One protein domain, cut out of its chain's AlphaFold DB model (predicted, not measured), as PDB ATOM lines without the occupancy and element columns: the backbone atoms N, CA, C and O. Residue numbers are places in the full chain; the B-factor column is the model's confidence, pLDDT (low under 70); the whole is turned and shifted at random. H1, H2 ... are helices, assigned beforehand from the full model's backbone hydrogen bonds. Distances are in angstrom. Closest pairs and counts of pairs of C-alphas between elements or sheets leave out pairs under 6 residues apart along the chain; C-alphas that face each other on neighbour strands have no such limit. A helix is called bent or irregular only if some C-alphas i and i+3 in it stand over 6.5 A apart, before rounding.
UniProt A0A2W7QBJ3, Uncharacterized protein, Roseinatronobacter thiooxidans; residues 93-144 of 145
ATOM      1  N   GLU A  93       4.332 -45.365 -23.444       93.31
ATOM      2  CA  GLU A  93       5.377 -46.368 -23.631       93.31
ATOM      3  C   GLU A  93       6.549 -45.840 -24.469       93.31
ATOM      4  O   GLU A  93       7.702 -46.006 -24.084       93.31
ATOM      5  N   GLU A  94       6.280 -45.145 -25.578       93.44
ATOM      6  CA  GLU A  94       7.338 -44.581 -26.429       93.44
ATOM      7  C   GLU A  94       8.088 -43.448 -25.737       93.44
ATOM      8  O   GLU A  94       9.300 -43.296 -25.908       93.44
ATOM      9  N   ARG A  95       7.387 -42.650 -24.927       93.75
ATOM     10  CA  ARG A  95       8.021 -41.586 -24.142       93.75
ATOM     11  C   ARG A  95       8.971 -42.160 -23.096       93.75
ATOM     12  O   ARG A  95      10.088 -41.663 -22.971       93.75
ATOM     13  N   ILE A  96       8.548 -43.208 -22.388       94.38
ATOM     14  CA  ILE A  96       9.385 -43.889 -21.394       94.38
ATOM     15  C   ILE A  96      10.561 -44.596 -22.083       94.38
ATOM     16  O   ILE A  96      11.694 -44.462 -21.634       94.38
ATOM     17  N   ALA A  97      10.332 -45.262 -23.220       93.38
ATOM     18  CA  ALA A  97      11.394 -45.905 -23.993       93.38
ATOM     19  C   ALA A  97      12.453 -44.905 -24.492       93.38
ATOM     20  O   ALA A  97      13.649 -45.192 -24.452       93.38
ATOM     21  N   ASN A  98      12.042 -43.709 -24.925       95.69
ATOM     22  CA  ASN A  98      12.984 -42.652 -25.297       95.69
ATOM     23  C   ASN A  98      13.761 -42.117 -24.089       95.69
ATOM     24  O   ASN A  98      14.966 -41.902 -24.198       95.69
ATOM     25  N   ALA A  99      13.109 -41.946 -22.935       95.44
ATOM     26  CA  ALA A  99      13.799 -41.564 -21.704       95.44
ATOM     27  C   ALA A  99      14.832 -42.622 -21.279       95.44
ATOM     28  O   ALA A  99      15.951 -42.264 -20.927       95.44
ATOM     29  N   LEU A 100      14.502 -43.915 -21.388       96.62
ATOM     30  CA  LEU A 100      15.430 -45.015 -21.106       96.62
ATOM     31  C   LEU A 100      16.684 -44.965 -21.978       96.62
ATOM     32  O   LEU A 100      17.776 -45.169 -21.460       96.62
ATOM     33  N   ARG A 101      16.552 -44.658 -23.275       96.88
ATOM     34  CA  ARG A 101      17.713 -44.502 -24.171       96.88
ATOM     35  C   ARG A 101      18.638 -43.381 -23.708       96.88
ATOM     36  O   ARG A 101      19.834 -43.602 -23.583       96.88
ATOM     37  N   LEU A 102      18.073 -42.214 -23.393       96.19
ATOM     38  CA  LEU A 102      18.851 -41.071 -22.907       96.19
ATOM     39  C   LEU A 102      19.552 -41.388 -21.583       96.19
ATOM     40  O   LEU A 102      20.729 -41.094 -21.415       96.19
ATOM     41  N   VAL A 103      18.849 -42.021 -20.643       95.88
ATOM     42  CA  VAL A 103      19.439 -42.385 -19.350       95.88
ATOM     43  C   VAL A 103      20.502 -43.475 -19.513       95.88
ATOM     44  O   VAL A 103      21.511 -43.420 -18.822       95.88
ATOM     45  N   ALA A 104      20.341 -44.415 -20.449       96.00
ATOM     46  CA  ALA A 104      21.364 -45.416 -20.756       96.00
ATOM     47  C   ALA A 104      22.660 -44.791 -21.297       96.00
ATOM     48  O   ALA A 104      23.743 -45.270 -20.973       96.00
ATOM     49  N   GLU A 105      22.568 -43.723 -22.095       97.25
ATOM     50  CA  GLU A 105      23.742 -42.955 -22.534       97.25
ATOM     51  C   GLU A 105      24.449 -42.297 -21.344       97.25
ATOM     52  O   GLU A 105      25.664 -42.411 -21.212       97.25
ATOM     53  N   LEU A 106      23.693 -41.680 -20.428       96.19
ATOM     54  CA  LEU A 106      24.255 -41.084 -19.209       96.19
ATOM     55  C   LEU A 106      24.915 -42.130 -18.300       96.19
ATOM     56  O   LEU A 106      25.965 -41.870 -17.715       96.19
ATOM     57  N   LEU A 107      24.336 -43.328 -18.232       96.88
ATOM     58  CA  LEU A 107      24.819 -44.425 -17.396       96.88
ATOM     59  C   LEU A 107      26.193 -44.959 -17.821       96.88
ATOM     60  O   LEU A 107      26.903 -45.532 -17.001       96.88
ATOM     61  N   GLN A 108      26.596 -44.756 -19.081       95.81
ATOM     62  CA  GLN A 108      27.950 -45.098 -19.543       95.81
ATOM     63  C   GLN A 108      29.030 -44.232 -18.886       95.81
ATOM     64  O   GLN A 108      30.196 -44.620 -18.850       95.81
ATOM     65  N   HIS A 109      28.653 -43.046 -18.412       95.44
ATOM     66  CA  HIS A 109      29.572 -42.070 -17.840       95.44
ATOM     67  C   HIS A 109      29.461 -41.986 -16.317       95.44
ATOM     68  O   HIS A 109      30.444 -41.640 -15.666       95.44
ATOM     69  N   ASP A 110      28.287 -42.289 -15.758       96.69
ATOM     70  CA  ASP A 110      28.017 -42.142 -14.333       96.69
ATOM     71  C   ASP A 110      26.955 -43.148 -13.846       96.69
ATOM     72  O   ASP A 110      25.807 -43.163 -14.296       96.69
ATOM     73  N   GLU A 111      27.329 -43.985 -12.878       96.06
ATOM     74  CA  GLU A 111      26.455 -45.014 -12.304       96.06
ATOM     75  C   GLU A 111      25.355 -44.441 -11.394       96.06
ATOM     76  O   GLU A 111      24.384 -45.137 -11.083       96.06
ATOM     77  N   THR A 112      25.437 -43.169 -10.993       97.88
ATOM     78  CA  THR A 112      24.410 -42.520 -10.158       97.88
ATOM     79  C   THR A 112      23.039 -42.462 -10.833       97.88
ATOM     80  O   THR A 112      22.019 -42.347 -10.149       97.88
ATOM     81  N   TYR A 113      22.984 -42.609 -12.161       97.12
ATOM     82  CA  TYR A 113      21.740 -42.675 -12.927       97.12
ATOM     83  C   TYR A 113      21.055 -44.051 -12.887       97.12
ATOM     84  O   TYR A 113      19.900 -44.166 -13.307       97.12
ATOM     85  N   LEU A 114      21.702 -45.091 -12.346       97.56
ATOM     86  CA  LEU A 114      21.154 -46.452 -12.297       97.56
ATOM     87  C   LEU A 114      19.780 -46.556 -11.616       97.56
ATOM     88  O   LEU A 114      18.891 -47.190 -12.190       97.56
ATOM     89  N   PRO A 115      19.518 -45.907 -10.467       98.06
ATOM     90  CA  PRO A 115      18.193 -45.947  -9.853       98.06
ATOM     91  C   PRO A 115      17.105 -45.337 -10.748       98.06
ATOM     92  O   PRO A 115      15.965 -45.806 -10.751       98.06
ATOM     93  N   VAL A 116      17.448 -44.306 -11.528       97.12
ATOM     94  CA  VAL A 116      16.523 -43.666 -12.476       97.12
ATOM     95  C   VAL A 116      16.216 -44.614 -13.630       97.12
ATOM     96  O   VAL A 116      15.051 -44.779 -13.990       97.12
ATOM     97  N   PHE A 117      17.242 -45.271 -14.172       97.69
ATOM     98  CA  PHE A 117      17.088 -46.256 -15.237       97.69
ATOM     99  C   PHE A 117      16.159 -47.404 -14.818       97.69
ATOM    100  O   PHE A 117      15.162 -47.668 -15.491       97.69
ATOM    101  N   LEU A 118      16.414 -48.015 -13.656       98.00
ATOM    102  CA  LEU A 118      15.605 -49.124 -13.133       98.00
ATOM    103  C   LEU A 118      14.144 -48.726 -12.902       98.00
ATOM    104  O   LEU A 118      13.224 -49.498 -13.181       98.00
ATOM    105  N   ARG A 119      13.908 -47.502 -12.417       98.31
ATOM    106  CA  ARG A 119      12.550 -46.981 -12.250       98.31
ATOM    107  C   ARG A 119      11.830 -46.853 -13.592       98.31
ATOM    108  O   ARG A 119      10.679 -47.267 -13.699       98.31
ATOM    109  N   LEU A 120      12.491 -46.299 -14.608       97.56
ATOM    110  CA  LEU A 120      11.905 -46.156 -15.940       97.56
ATOM    111  C   LEU A 120      11.622 -47.519 -16.592       97.56
ATOM    112  O   LEU A 120      10.600 -47.666 -17.260       97.56
ATOM    113  N   GLU A 121      12.464 -48.532 -16.360       97.94
ATOM    114  CA  GLU A 121      12.189 -49.899 -16.820       97.94
ATOM    115  C   GLU A 121      10.923 -50.469 -16.174       97.94
ATOM    116  O   GLU A 121      10.057 -51.001 -16.873       97.94
ATOM    117  N   ALA A 122      10.772 -50.311 -14.857       97.88
ATOM    118  CA  ALA A 122       9.572 -50.749 -14.150       97.88
ATOM    119  C   ALA A 122       8.309 -50.027 -14.657       97.88
ATOM    120  O   ALA A 122       7.270 -50.659 -14.867       97.88
ATOM    121  N   GLU A 123       8.395 -48.717 -14.908       97.06
ATOM    122  CA  GLU A 123       7.290 -47.932 -15.469       97.06
ATOM    123  C   GLU A 123       6.916 -48.403 -16.890       97.06
ATOM    124  O   GLU A 123       5.727 -48.541 -17.199       97.06
ATOM    125  N   LEU A 124       7.902 -48.729 -17.736       96.75
ATOM    126  CA  LEU A 124       7.660 -49.266 -19.078       96.75
ATOM    127  C   LEU A 124       6.966 -50.634 -19.023       96.75
ATOM    128  O   LEU A 124       5.965 -50.860 -19.709       96.75
ATOM    129  N   GLN A 125       7.458 -51.539 -18.174       97.12
ATOM    130  CA  GLN A 125       6.849 -52.855 -17.968       97.12
ATOM    131  C   GLN A 125       5.404 -52.732 -17.476       97.12
ATOM    132  O   GLN A 125       4.509 -53.420 -17.976       97.12
ATOM    133  N   GLN A 126       5.149 -51.817 -16.539       97.19
ATOM    134  CA  GLN A 126       3.804 -51.561 -16.041       97.19
ATOM    135  C   GLN A 126       2.873 -51.056 -17.150       97.19
ATOM    136  O   GLN A 126       1.725 -51.506 -17.240       97.19
ATOM    137  N   ALA A 127       3.342 -50.146 -18.006       94.56
ATOM    138  CA  ALA A 127       2.558 -49.637 -19.126       94.56
ATOM    139  C   ALA A 127       2.203 -50.757 -20.125       94.56
ATOM    140  O   ALA A 127       1.030 -50.918 -20.480       94.56
ATOM    141  N   HIS A 128       3.166 -51.618 -20.474       96.00
ATOM    142  CA  HIS A 128       2.914 -52.796 -21.307       96.00
ATOM    143  C   HIS A 128       1.907 -53.763 -20.681       96.00
ATOM    144  O   HIS A 128       0.984 -54.217 -21.362       96.00
ATOM    145  N   ALA A 129       2.037 -54.051 -19.384       96.50
ATOM    146  CA  ALA A 129       1.119 -54.937 -18.678       96.50
ATOM    147  C   ALA A 129      -0.320 -54.397 -18.696       96.50
ATOM    148  O   ALA A 129      -1.260 -55.153 -18.961       96.50
ATOM    149  N   ARG A 130      -0.496 -53.086 -18.480       95.69
ATOM    150  CA  ARG A 130      -1.804 -52.416 -18.562       95.69
ATOM    151  C   ARG A 130      -2.401 -52.527 -19.960       95.69
ATOM    152  O   ARG A 130      -3.554 -52.933 -20.094       95.69
ATOM    153  N   ARG A 131      -1.621 -52.225 -21.000       94.94
ATOM    154  CA  ARG A 131      -2.081 -52.338 -22.389       94.94
ATOM    155  C   ARG A 131      -2.474 -53.772 -22.734       94.94
ATOM    156  O   ARG A 131      -3.562 -53.993 -23.252       94.94
ATOM    157  N   ALA A 132      -1.645 -54.751 -22.380       95.62
ATOM    158  CA  ALA A 132      -1.943 -56.162 -22.607       95.62
ATOM    159  C   ALA A 132      -3.214 -56.616 -21.866       95.62
ATOM    160  O   ALA A 132      -4.001 -57.389 -22.410       95.62
ATOM    161  N   ALA A 133      -3.442 -56.133 -20.641       96.62
ATOM    162  CA  ALA A 133      -4.665 -56.417 -19.894       96.62
ATOM    163  C   ALA A 133      -5.910 -55.835 -20.578       96.62
ATOM    164  O   ALA A 133      -6.917 -56.532 -20.694       96.62
ATOM    165  N   LEU A 134      -5.828 -54.598 -21.079       95.81
ATOM    166  CA  LEU A 134      -6.916 -53.978 -21.836       95.81
ATOM    167  C   LEU A 134      -7.215 -54.736 -23.130       95.81
ATOM    168  O   LEU A 134      -8.380 -54.969 -23.433       95.81
ATOM    169  N   GLU A 135      -6.193 -55.160 -23.869       95.81
ATOM    170  CA  GLU A 135      -6.387 -55.943 -25.094       95.81
ATOM    171  C   GLU A 135      -7.056 -57.294 -24.807       95.81
ATOM    172  O   GLU A 135      -8.007 -57.659 -25.496       95.81
ATOM    173  N   ARG A 136      -6.659 -57.991 -23.732       96.00
ATOM    174  CA  ARG A 136      -7.362 -59.207 -23.284       96.00
ATOM    175  C   ARG A 136      -8.813 -58.931 -22.886       96.00
ATOM    176  O   ARG A 136      -9.693 -59.718 -23.207       96.00
ATOM    177  N   ALA A 137      -9.090 -57.824 -22.198       95.94
ATOM    178  CA  ALA A 137     -10.460 -57.464 -21.833       95.94
ATOM    179  C   ALA A 137     -11.324 -57.186 -23.077       95.94
ATOM    180  O   ALA A 137     -12.464 -57.642 -23.157       95.94
ATOM    181  N   LYS A 138     -10.767 -56.488 -24.074       94.62
ATOM    182  CA  LYS A 138     -11.446 -56.210 -25.347       94.62
ATOM    183  C   LYS A 138     -11.712 -57.482 -26.149       94.62
ATOM    184  O   LYS A 138     -12.816 -57.632 -26.667       94.62
ATOM    185  N   SER A 139     -10.750 -58.403 -26.237       94.75
ATOM    186  CA  SER A 139     -10.928 -59.641 -27.007       94.75
ATOM    187  C   SER A 139     -12.044 -60.523 -26.435       94.75
ATOM    188  O   SER A 139     -12.824 -61.102 -27.192       94.75
ATOM    189  N   LEU A 140     -12.192 -60.561 -25.108       93.38
ATOM    190  CA  LEU A 140     -13.292 -61.266 -24.440       93.38
ATOM    191  C   LEU A 140     -14.671 -60.683 -24.784       93.38
ATOM    192  O   LEU A 140     -15.637 -61.437 -24.889       93.38
ATOM    193  N   LEU A 141     -14.771 -59.363 -24.975       91.94
ATOM    194  CA  LEU A 141     -16.013 -58.720 -25.419       91.94
ATOM    195  C   LEU A 141     -16.304 -59.002 -26.897       91.94
ATOM    196  O   LEU A 141     -17.447 -59.270 -27.249       91.94
ATOM    197  N   GLN A 142     -15.278 -58.989 -27.750       84.81
ATOM    198  CA  GLN A 142     -15.422 -59.246 -29.188       84.81
ATOM    199  C   GLN A 142     -15.800 -60.697 -29.509       84.81
ATOM    200  O   GLN A 142     -16.447 -60.944 -30.516       84.81
ATOM    201  N   THR A 143     -15.435 -61.649 -28.648       75.50
ATOM    202  CA  THR A 143     -15.760 -63.078 -28.826       75.50
ATOM    203  C   THR A 143     -17.194 -63.418 -28.374       75.50
ATOM    204  O   THR A 143     -17.653 -64.540 -28.557       75.50
ATOM    205  N   ARG A 144     -17.908 -62.476 -27.737       62.38
ATOM    206  CA  ARG A 144     -19.257 -62.675 -27.174       62.38
ATOM    207  C   ARG A 144     -20.410 -62.196 -28.070       62.38
ATOM    208  O   ARG A 144     -21.554 -62.262 -27.624       62.38
TER     209      ARG A 144
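What this domain is: This is residues 93 to 144 of the 145 residues of an uncharacterized protein of Roseinatronobacter thiooxidans (UniProt A0A2W7QBJ3). The model is a long, uneven helical hairpin: a shorter helix, H1, folds back through a tight turn into H2, a much longer helix that runs on well past it as a free arm. The first part of H2 and H1 are side by side, and residues 132 to 144 stick out beyond them. The printed part has 52 residues with two named helices, H1 then H2, and no named strand; the class is all helix. It is extended, with a radius of gyration of the C-alphas of 15.6 A and spans of 54 by 15 by 10 A.

Where its parts are: H1 holds residues 93 to 107, beginning at C-alpha 93 (5.377, -46.368, -23.631), and is 20.5 A long from first to last C-alpha. H2 holds residues 111 to 142, is 47.3 A long and ends at C-alpha 142 (-15.422, -59.246, -29.188). H2 is irregular: C-alphas 112 and 115 are 7.1 A apart.

How they stand to each other: H1 and H2 form a helical hairpin and run opposite ways at a shallow tilt of 18 degrees. H2 touches H1 with residues 113 to 128 alone; their closest C-alphas, those of Leu 107 and Tyr 113, are 5.7 A apart. Every O i to N i+4 pair is within hydrogen-bond range in H1, and 26 of 28 in H2.

The domain as a whole: The C-alphas farthest apart, of His 109 and Arg 144, are 53.8 A apart. The printed part has no cut, and the link from H1 to H2 is tight. Residue 144 has a pLDDT under 70.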